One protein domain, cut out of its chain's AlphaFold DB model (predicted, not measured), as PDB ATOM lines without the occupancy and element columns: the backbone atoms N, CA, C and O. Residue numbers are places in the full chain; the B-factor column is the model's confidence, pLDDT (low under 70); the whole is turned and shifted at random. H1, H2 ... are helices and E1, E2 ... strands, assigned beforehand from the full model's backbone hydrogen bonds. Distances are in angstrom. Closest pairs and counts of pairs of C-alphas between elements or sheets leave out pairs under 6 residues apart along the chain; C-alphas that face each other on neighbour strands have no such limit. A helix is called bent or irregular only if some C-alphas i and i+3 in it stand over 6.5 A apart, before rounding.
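Overview. This is residues 89 to 163 of the 166 residues of an uncharacterized protein of Deltaproteobacteria bacterium HGW-Deltaproteobacteria-11 (UniProt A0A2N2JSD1). A ribbon of two parallel strands, E1 and E2, has H1 and H2 near opposite ends of E1, and H3 beside E2. The 75 printed residues include, in order, H1, H2, E1, H3, E2; the class is mixed. The whole is compact, radius of gyration of the C-alphas 11.4 A, spanning 34 by 27 by 18 A.

Arrangement. H1, residues 94 to 104, and H3, residues 144 to 154, are close but not clearly touching, closest C-alphas Asp 95 and Trp 147, 7.9 A. H2, residues 119 to 125, is irregular: C-alphas 120 and 123 are 8.6 A apart. E1, residues 129 to 134, and E2, residues 159 to 162, are parallel at 14 degrees; N 132 and O 159, 2.9 A, are within hydrogen-bond range. E1, H3, E2 form a strand-helix-strand unit, parallel neighbours joined through a helix, its crossover right-handed. Every O i to N i+4 pair is within range in H1 and H3; in H2, 1 of 3, with 3 of 4 O i to N i+3.

Along the chain. H1 starts at C-alpha 94 (6.164, -20.090, 51.357), 15.5 A long; H2 10.7 A, E1 13.4 A, H3 15.4 A; E2, 10.2 A, ends at C-alpha 162 (4.416, -11.358, 56.934).

Size, cuts and confidence. The farthest C-alphas, Gly 106 and Gly 128, are 33.6 A apart. The H1 to H2 link is long; the printed part has no cut; no printed residue is under 70.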
ATOM      1  N   ASP A  89       2.418 -22.055  62.459       97.50
ATOM      2  CA  ASP A  89       3.758 -22.219  61.911       97.50
ATOM      3  C   ASP A  89       4.472 -20.864  61.924       97.50
ATOM      4  O   ASP A  89       4.262 -20.001  61.068       97.50
ATOM      5  N   VAL A  90       5.291 -20.674  62.954       96.94
ATOM      6  CA  VAL A  90       6.051 -19.440  63.180       96.94
ATOM      7  C   VAL A  90       7.296 -19.334  62.299       96.94
ATOM      8  O   VAL A  90       7.973 -18.307  62.362       96.94
ATOM      9  N   HIS A  91       7.629 -20.372  61.520       96.38
ATOM     10  CA  HIS A  91       8.833 -20.392  60.700       96.38
ATOM     11  C   HIS A  91       8.592 -20.930  59.287       96.38
ATOM     12  O   HIS A  91       8.978 -22.051  58.950       96.38
ATOM     13  N   ASN A  92       7.982 -20.102  58.437       93.94
ATOM     14  CA  ASN A  92       7.506 -20.522  57.128       93.94
ATOM     15  C   ASN A  92       8.187 -19.777  55.964       93.94
ATOM     16  O   ASN A  92       8.325 -18.557  55.989       93.94
ATOM     17  N   HIS A  93       8.550 -20.519  54.909       93.44
ATOM     18  CA  HIS A  93       9.225 -20.000  53.709       93.44
ATOM     19  C   HIS A  93       8.388 -20.084  52.420       93.44
ATOM     20  O   HIS A  93       8.925 -20.115  51.308       93.44
ATOM     21  N   THR A  94       7.056 -20.117  52.534       90.81
ATOM     22  CA  THR A  94       6.164 -20.090  51.357       90.81
ATOM     23  C   THR A  94       6.367 -18.829  50.510       90.81
ATOM     24  O   THR A  94       6.249 -18.863  49.285       90.81
ATOM     25  N   ASP A  95       6.725 -17.719  51.149       91.62
ATOM     26  CA  ASP A  95       7.092 -16.465  50.497       91.62
ATOM     27  C   ASP A  95       8.304 -16.593  49.572       91.62
ATOM     28  O   ASP A  95       8.262 -16.058  48.470       91.62
ATOM     29  N   LEU A  96       9.344 -17.338  49.954       90.81
ATOM     30  CA  LEU A  96      10.514 -17.561  49.097       90.81
ATOM     31  C   LEU A  96      10.171 -18.393  47.859       90.81
ATOM     32  O   LEU A  96      10.632 -18.083  46.759       90.81
ATOM     33  N   GLY A  97       9.326 -19.418  48.016       88.81
ATOM     34  CA  GLY A  97       8.843 -20.222  46.890       88.81
ATOM     35  C   GLY A  97       8.048 -19.383  45.885       88.81
ATOM     36  O   GLY A  97       8.291 -19.450  44.677       88.81
ATOM     37  N   ILE A  98       7.149 -18.535  46.389       90.12
ATOM     38  CA  ILE A  98       6.362 -17.608  45.564       90.12
ATOM     39  C   ILE A  98       7.244 -16.515  44.952       90.12
ATOM     40  O   ILE A  98       7.062 -16.184  43.784       90.12
ATOM     41  N   LEU A  99       8.214 -15.977  45.693       90.25
ATOM     42  CA  LEU A  99       9.150 -14.968  45.194       90.25
ATOM     43  C   LEU A  99       9.972 -15.511  44.028       90.25
ATOM     44  O   LEU A  99      10.112 -14.838  43.006       90.25
ATOM     45  N   MET A 100      10.466 -16.742  44.152       89.44
ATOM     46  CA  MET A 100      11.209 -17.398  43.081       89.44
ATOM     47  C   MET A 100      10.336 -17.577  41.836       89.44
ATOM     48  O   MET A 100      10.738 -17.177  40.745       89.44
ATOM     49  N   ALA A 101       9.114 -18.095  41.994       89.44
ATOM     50  CA  ALA A 101       8.168 -18.236  40.889       89.44
ATOM     51  C   ALA A 101       7.832 -16.893  40.231       89.44
ATOM     52  O   ALA A 101       7.842 -16.784  39.007       89.44
ATOM     53  N   PHE A 102       7.619 -15.855  41.037       90.00
ATOM     54  CA  PHE A 102       7.347 -14.503  40.569       90.00
ATOM     55  C   PHE A 102       8.509 -13.917  39.754       90.00
ATOM     56  O   PHE A 102       8.288 -13.317  38.704       90.00
ATOM     57  N   ILE A 103       9.755 -14.095  40.201       89.38
ATOM     58  CA  ILE A 103      10.938 -13.630  39.464       89.38
ATOM     59  C   ILE A 103      11.098 -14.417  38.158       89.38
ATOM     60  O   ILE A 103      11.303 -13.815  37.102       89.38
ATOM     61  N   MET A 104      10.967 -15.745  38.216       89.62
ATOM     62  CA  MET A 104      11.137 -16.628  37.060       89.62
ATOM     63  C   MET A 104      10.047 -16.440  35.997       89.62
ATOM     64  O   MET A 104      10.330 -16.603  34.812       89.62
ATOM     65  N   SER A 105       8.837 -16.025  36.383       89.44
ATOM     66  CA  SER A 105       7.753 -15.690  35.450       89.44
ATOM     67  C   SER A 105       7.844 -14.277  34.864       89.44
ATOM     68  O   SER A 105       6.894 -13.795  34.244       89.44
ATOM     69  N   GLY A 106       8.965 -13.574  35.062       91.12
ATOM     70  CA  GLY A 106       9.139 -12.205  34.575       91.12
ATOM     71  C   GLY A 106       8.279 -11.188  35.327       91.12
ATOM     72  O   GLY A 106       7.893 -10.174  34.750       91.12
ATOM     73  N   LYS A 107       7.978 -11.445  36.608       87.94
ATOM     74  CA  LYS A 107       7.169 -10.585  37.492       87.94
ATOM     75  C   LYS A 107       5.708 -10.435  37.054       87.94
ATOM     76  O   LYS A 107       5.058  -9.441  37.370       87.94
ATOM     77  N   THR A 108       5.181 -11.429  36.341       82.44
ATOM     78  CA  THR A 108       3.810 -11.420  35.798       82.44
ATOM     79  C   THR A 108       2.756 -11.900  36.799       82.44
ATOM     80  O   THR A 108       1.562 -11.810  36.522       82.44
ATOM     81  N   GLY A 109       3.177 -12.391  37.971       81.00
ATOM     82  CA  GLY A 109       2.279 -13.009  38.951       81.00
ATOM     83  C   GLY A 109       1.830 -14.418  38.562       81.00
ATOM     84  O   GLY A 109       1.036 -15.012  39.285       81.00
ATOM     85  N   ASP A 110       2.341 -14.965  37.452       85.81
ATOM     86  CA  ASP A 110       2.130 -16.364  37.104       85.81
ATOM     87  C   ASP A 110       2.895 -17.266  38.082       85.81
ATOM     88  O   ASP A 110       4.116 -17.159  38.234       85.81
ATOM     89  N   LEU A 111       2.146 -18.141  38.755       84.94
ATOM     90  CA  LEU A 111       2.630 -19.125  39.723       84.94
ATOM     91  C   LEU A 111       2.456 -20.564  39.209       84.94
ATOM     92  O   LEU A 111       2.618 -21.514  39.979       84.94
ATOM     93  N   SER A 112       2.180 -20.736  37.908       86.88
ATOM     94  CA  SER A 112       2.018 -22.033  37.236       86.88
ATOM     95  C   SER A 112       3.167 -23.008  37.513       86.88
ATOM     96  O   SER A 112       2.941 -24.209  37.619       86.88
ATOM     97  N   MET A 113       4.380 -22.489  37.716       84.38
ATOM     98  CA  MET A 113       5.586 -23.260  38.031       84.38
ATOM     99  C   MET A 113       5.544 -23.971  39.396       84.38
ATOM    100  O   MET A 113       6.204 -24.993  39.569       84.38
ATOM    101  N   ILE A 114       4.804 -23.434  40.372       83.38
ATOM    102  CA  ILE A 114       4.701 -24.000  41.732       83.38
ATOM    103  C   ILE A 114       3.317 -24.593  42.021       83.38
ATOM    104  O   ILE A 114       3.149 -25.375  42.960       83.38
ATOM    105  N   THR A 115       2.319 -24.282  41.198       82.56
ATOM    106  CA  THR A 115       1.039 -24.992  41.200       82.56
ATOM    107  C   THR A 115       1.134 -26.276  40.363       82.56
ATOM    108  O   THR A 115       1.740 -26.258  39.300       82.56
ATOM    109  N   PRO A 116       0.527 -27.401  40.785       79.81
ATOM    110  CA  PRO A 116      -0.427 -27.520  41.885       79.81
ATOM    111  C   PRO A 116       0.205 -27.824  43.249       79.81
ATOM    112  O   PRO A 116      -0.514 -27.786  44.241       79.81
ATOM    113  N   ALA A 117       1.506 -28.113  43.322       79.56
ATOM    114  CA  ALA A 117       2.156 -28.589  44.548       79.56
ATOM    115  C   ALA A 117       1.961 -27.655  45.761       79.56
ATOM    116  O   ALA A 117       1.847 -28.131  46.886       79.56
ATOM    117  N   TRP A 118       1.864 -26.346  45.519       79.44
ATOM    118  CA  TRP A 118       1.684 -25.309  46.545       79.44
ATOM    119  C   TRP A 118       0.291 -24.674  46.547       79.44
ATOM    120  O   TRP A 118       0.065 -23.660  47.214       79.44
ATOM    121  N   LYS A 119      -0.648 -25.245  45.785       83.50
ATOM    122  CA  LYS A 119      -2.000 -24.703  45.662       83.50
ATOM    123  C   LYS A 119      -2.663 -24.626  47.040       83.50
ATOM    124  O   LYS A 119      -2.628 -25.593  47.802       83.50
ATOM    125  N   ASP A 120      -3.254 -23.468  47.332       84.75
ATOM    126  CA  ASP A 120      -3.981 -23.170  48.568       84.75
ATOM    127  C   ASP A 120      -3.193 -23.571  49.834       84.75
ATOM    128  O   ASP A 120      -3.794 -24.021  50.804       84.75
ATOM    129  N   ASN A 121      -1.851 -23.526  49.781       88.81
ATOM    130  CA  ASN A 121      -0.923 -23.964  50.831       88.81
ATOM    131  C   ASN A 121      -1.279 -25.313  51.506       88.81
ATOM    132  O   ASN A 121      -1.121 -25.506  52.717       88.81
ATOM    133  N   HIS A 122      -1.765 -26.263  50.699       89.50
ATOM    134  CA  HIS A 122      -2.382 -27.515  51.152       89.50
ATOM    135  C   HIS A 122      -1.464 -28.413  51.996       89.50
ATOM    136  O   HIS A 122      -1.920 -29.114  52.903       89.50
ATOM    137  N   ASN A 123      -0.162 -28.378  51.728       90.62
ATOM    138  CA  ASN A 123       0.846 -29.103  52.496       90.62
ATOM    139  C   ASN A 123       0.844 -28.713  53.984       90.62
ATOM    140  O   ASN A 123       1.025 -29.581  54.828       90.62
ATOM    141  N   TYR A 124       0.574 -27.448  54.313       93.31
ATOM    142  CA  TYR A 124       0.481 -26.989  55.703       93.31
ATOM    143  C   TYR A 124      -0.903 -27.271  56.294       93.31
ATOM    144  O   TYR A 124      -1.021 -27.746  57.424       93.31
ATOM    145  N   ALA A 125      -1.961 -27.056  55.507       90.94
ATOM    146  CA  ALA A 125      -3.330 -27.318  55.947       90.94
ATOM    147  C   ALA A 125      -3.546 -28.794  56.338       90.94
ATOM    148  O   ALA A 125      -4.199 -29.085  57.339       90.94
ATOM    149  N   THR A 126      -2.944 -29.736  55.604       93.44
ATOM    150  CA  THR A 126      -3.022 -31.180  55.918       93.44
ATOM    151  C   THR A 126      -2.248 -31.584  57.173       93.44
ATOM    152  O   THR A 126      -2.488 -32.663  57.711       93.44
ATOM    153  N   GLN A 127      -1.373 -30.714  57.678       95.81
ATOM    154  CA  GLN A 127      -0.665 -30.888  58.947       95.81
ATOM    155  C   GLN A 127      -1.398 -30.234  60.130       95.81
ATOM    156  O   GLN A 127      -0.909 -30.292  61.253       95.81
ATOM    157  N   GLY A 128      -2.560 -29.609  59.900       96.12
ATOM    158  CA  GLY A 128      -3.323 -28.899  60.932       96.12
ATOM    159  C   GLY A 128      -2.888 -27.446  61.149       96.12
ATOM    160  O   GLY A 128      -3.340 -26.805  62.101       96.12
ATOM    161  N   VAL A 129      -2.029 -26.903  60.279       97.44
ATOM    162  CA  VAL A 129      -1.633 -25.491  60.329       97.44
ATOM    163  C   VAL A 129      -2.798 -24.619  59.878       97.44
ATOM    164  O   VAL A 129      -3.408 -24.844  58.834       97.44
ATOM    165  N   THR A 130      -3.093 -23.590  60.667       96.88
ATOM    166  CA  THR A 130      -4.139 -22.598  60.359       96.88
ATOM    167  C   THR A 130      -3.585 -21.189  60.222       96.88
ATOM    168  O   THR A 130      -4.258 -20.323  59.672       96.88
ATOM    169  N   THR A 131      -2.357 -20.951  60.687       97.31
ATOM    170  CA  THR A 131      -1.673 -19.662  60.574       97.31
ATOM    171  C   THR A 131      -0.204 -19.889  60.245       97.31
ATOM    172  O   THR A 131       0.434 -20.729  60.876       97.31
ATOM    173  N   ILE A 132       0.324 -19.133  59.285       95.75
ATOM    174  CA  ILE A 132       1.744 -19.124  58.921       95.75
ATOM    175  C   ILE A 132       2.338 -17.727  59.119       95.75
ATOM    176  O   ILE A 132       1.666 -16.716  58.887       95.75
ATOM    177  N   VAL A 133       3.610 -17.678  59.510       96.31
ATOM    178  CA  VAL A 133       4.416 -16.454  59.576       96.31
ATOM    179  C   VAL A 133       5.554 -16.554  58.564       96.31
ATOM    180  O   VAL A 133       6.380 -17.459  58.654       96.31
ATOM    181  N   THR A 134       5.588 -15.636  57.598       95.00
ATOM    182  CA  THR A 134       6.596 -15.566  56.525       95.00
ATOM    183  C   THR A 134       7.457 -14.301  56.642       95.00
ATOM    184  O   THR A 134       7.264 -13.507  57.565       95.00
ATOM    185  N   GLY A 135       8.402 -14.077  55.721       93.94
ATOM    186  CA  GLY A 135       9.294 -12.907  55.739       93.94
ATOM    187  C   GLY A 135      10.466 -13.051  56.706       93.94
ATOM    188  O   GLY A 135      10.953 -12.091  57.303       93.94
ATOM    189  N   LEU A 136      10.861 -14.296  56.941       93.00
ATOM    190  CA  LEU A 136      11.854 -14.677  57.933       93.00
ATOM    191  C   LEU A 136      13.251 -14.740  57.321       93.00
ATOM    192  O   LEU A 136      13.433 -14.752  56.106       93.00
ATOM    193  N   CYS A 137      14.260 -14.824  58.188       93.38
ATOM    194  CA  CYS A 137      15.659 -15.025  57.793       93.38
ATOM    195  C   CYS A 137      16.225 -13.917  56.882       93.38
ATOM    196  O   CYS A 137      17.205 -14.143  56.180       93.38
ATOM    197  N   GLY A 138      15.614 -12.726  56.891       89.25
ATOM    198  CA  GLY A 138      16.004 -11.613  56.021       89.25
ATOM    199  C   GLY A 138      15.644 -11.818  54.546       89.25
ATOM    200  O   GLY A 138      16.154 -11.095  53.700       89.25
ATOM    201  N   GLY A 139      14.795 -12.799  54.226       86.94
ATOM    202  CA  GLY A 139      14.305 -13.057  52.876       86.94
ATOM    203  C   GLY A 139      12.791 -12.875  52.771       86.94
ATOM    204  O   GLY A 139      12.085 -12.872  53.775       86.94
ATOM    205  N   GLY A 140      12.298 -12.726  51.542       90.12
ATOM    206  CA  GLY A 140      10.872 -12.580  51.252       90.12
ATOM    207  C   GLY A 140      10.560 -11.317  50.453       90.12
ATOM    208  O   GLY A 140      11.438 -10.699  49.848       90.12
ATOM    209  N   PHE A 141       9.286 -10.943  50.427       92.75
ATOM    210  CA  PHE A 141       8.811  -9.764  49.714       92.75
ATOM    211  C   PHE A 141       8.905  -8.518  50.604       92.75
ATOM    212  O   PHE A 141       8.135  -8.353  51.541       92.75
ATOM    213  N   TRP A 142       9.787  -7.577  50.270       91.88
ATOM    214  CA  TRP A 142       9.798  -6.268  50.940       91.88
ATOM    215  C   TRP A 142       8.536  -5.442  50.610       91.88
ATOM    216  O   TRP A 142       8.023  -4.705  51.453       91.88
ATOM    217  N   ASP A 143       7.998  -5.586  49.391       92.38
ATOM    218  CA  ASP A 143       6.720  -4.990  48.993       92.38
ATOM    219  C   ASP A 143       5.559  -5.841  49.530       92.38
ATOM    220  O   ASP A 143       5.073  -6.786  48.898       92.38
ATOM    221  N   THR A 144       5.097  -5.475  50.724       91.38
ATOM    222  CA  THR A 144       3.982  -6.143  51.407       91.38
ATOM    223  C   THR A 144       2.674  -6.082  50.621       91.38
ATOM    224  O   THR A 144       1.867  -7.010  50.705       91.38
ATOM    225  N   LYS A 145       2.446  -5.034  49.820       92.44
ATOM    226  CA  LYS A 145       1.231  -4.917  49.004       92.44
ATOM    227  C   LYS A 145       1.255  -5.935  47.870       92.44
ATOM    228  O   LYS A 145       0.236  -6.580  47.614       92.44
ATOM    229  N   GLN A 146       2.404  -6.097  47.216       91.06
ATOM    230  CA  GLN A 146       2.599  -7.129  46.201       91.06
ATOM    231  C   GLN A 146       2.415  -8.528  46.796       91.06
ATOM    232  O   GLN A 146       1.656  -9.327  46.243       91.06
ATOM    233  N   TRP A 147       3.042  -8.799  47.941       92.12
ATOM    234  CA  TRP A 147       2.911 -10.077  48.638       92.12
ATOM    235  C   TRP A 147       1.459 -10.425  48.968       92.12
ATOM    236  O   TRP A 147       0.960 -11.474  48.560       92.12
ATOM    237  N   LEU A 148       0.755  -9.529  49.662       90.81
ATOM    238  CA  LEU A 148      -0.628  -9.769  50.071       90.81
ATOM    239  C   LEU A 148      -1.569  -9.888  48.865       90.81
ATOM    240  O   LEU A 148      -2.519 -10.669  48.909       90.81
ATOM    241  N   GLY A 149      -1.285  -9.178  47.767       90.38
ATOM    242  CA  GLY A 149      -2.005  -9.333  46.502       90.38
ATOM    243  C   GLY A 149      -1.825 -10.723  45.882       90.38
ATOM    244  O   GLY A 149      -2.809 -11.343  45.468       90.38
ATOM    245  N   LEU A 150      -0.592 -11.242  45.869       88.38
ATOM    246  CA  LEU A 150      -0.304 -12.601  45.401       88.38
ATOM    247  C   LEU A 150      -0.990 -13.640  46.293       88.38
ATOM    248  O   LEU A 150      -1.696 -14.500  45.772       88.38
ATOM    249  N   ILE A 151      -0.885 -13.521  47.617       89.31
ATOM    250  CA  ILE A 151      -1.553 -14.436  48.556       89.31
ATOM    251  C   ILE A 151      -3.072 -14.443  48.374       89.31
ATOM    252  O   ILE A 151      -3.675 -15.515  48.279       89.31
ATOM    253  N   ALA A 152      -3.698 -13.270  48.255       86.81
ATOM    254  CA  ALA A 152      -5.139 -13.169  48.033       86.81
ATOM    255  C   ALA A 152      -5.576 -13.857  46.726       86.81
ATOM    256  O   ALA A 152      -6.639 -14.477  46.681       86.81
ATOM    257  N   SER A 153      -4.740 -13.804  45.679       84.25
ATOM    258  CA  SER A 153      -5.006 -14.494  44.409       84.25
ATOM    259  C   SER A 153      -4.975 -16.022  44.536       84.25
ATOM    260  O   SER A 153      -5.685 -16.711  43.804       84.25
ATOM    261  N   GLN A 154      -4.189 -16.545  45.483       81.25
ATOM    262  CA  GLN A 154      -3.985 -17.979  45.687       81.25
ATOM    263  C   GLN A 154      -4.964 -18.617  46.673       81.25
ATOM    264  O   GLN A 154      -4.912 -19.828  46.835       81.25
ATOM    265  N   LYS A 155      -5.838 -17.844  47.336       83.94
ATOM    266  CA  LYS A 155      -6.843 -18.361  48.288       83.94
ATOM    267  C   LYS A 155      -6.263 -19.358  49.303       83.94
ATOM    268  O   LYS A 155      -6.754 -20.475  49.445       83.94
ATOM    269  N   PHE A 156      -5.207 -18.954  50.003       87.94
ATOM    270  CA  PHE A 156      -4.578 -19.790  51.026       87.94
ATOM    271  C   PHE A 156      -5.582 -20.269  52.082       87.94
ATOM    272  O   PHE A 156      -6.458 -19.517  52.510       87.94
ATOM    273  N   ASN A 157      -5.422 -21.519  52.517       89.00
ATOM    274  CA  ASN A 157      -6.226 -22.128  53.574       89.00
ATOM    275  C   ASN A 157      -5.786 -21.693  54.982       89.00
ATOM    276  O   ASN A 157      -6.517 -21.915  55.946       89.00
ATOM    277  N   CYS A 158      -4.605 -21.083  55.118       92.94
ATOM    278  CA  CYS A 158      -4.122 -20.521  56.379       92.94
ATOM    279  C   CYS A 158      -4.191 -18.991  56.387       92.94
ATOM    280  O   CYS A 158      -4.023 -18.334  55.358       92.94
ATOM    281  N   ASN A 159      -4.317 -18.423  57.584       94.69
ATOM    282  CA  ASN A 159      -4.015 -17.017  57.827       94.69
ATOM    283  C   ASN A 159      -2.523 -16.762  57.571       94.69
ATOM    284  O   ASN A 159      -1.681 -17.580  57.949       94.69
ATOM    285  N   VAL A 160      -2.190 -15.622  56.970       94.06
ATOM    286  CA  VAL A 160      -0.808 -15.274  56.620       94.06
ATOM    287  C   VAL A 160      -0.409 -13.983  57.319       94.06
ATOM    288  O   VAL A 160      -1.013 -12.937  57.087       94.06
ATOM    289  N   TYR A 161       0.641 -14.056  58.133       94.94
ATOM    290  CA  TYR A 161       1.360 -12.898  58.655       94.94
ATOM    291  C   TYR A 161       2.717 -12.804  57.961       94.94
ATOM    292  O   TYR A 161       3.367 -13.821  57.736       94.94
ATOM    293  N   HIS A 162       3.147 -11.591  57.619       95.12
ATOM    294  CA  HIS A 162       4.416 -11.358  56.934       95.12
ATOM    295  C   HIS A 162       5.266 -10.374  57.724       95.12
ATOM    296  O   HIS A 162       4.831  -9.251  57.992       95.12
ATOM    297  N   LEU A 163       6.466 -10.798  58.102       94.62
ATOM    298  CA  LEU A 163       7.497  -9.911  58.619       94.62
ATOM    299  C   LEU A 163       8.159  -9.207  57.434       94.62
ATOM    300  O   LEU A 163       8.348  -9.815  56.390       94.62
TER     301      LEU A 163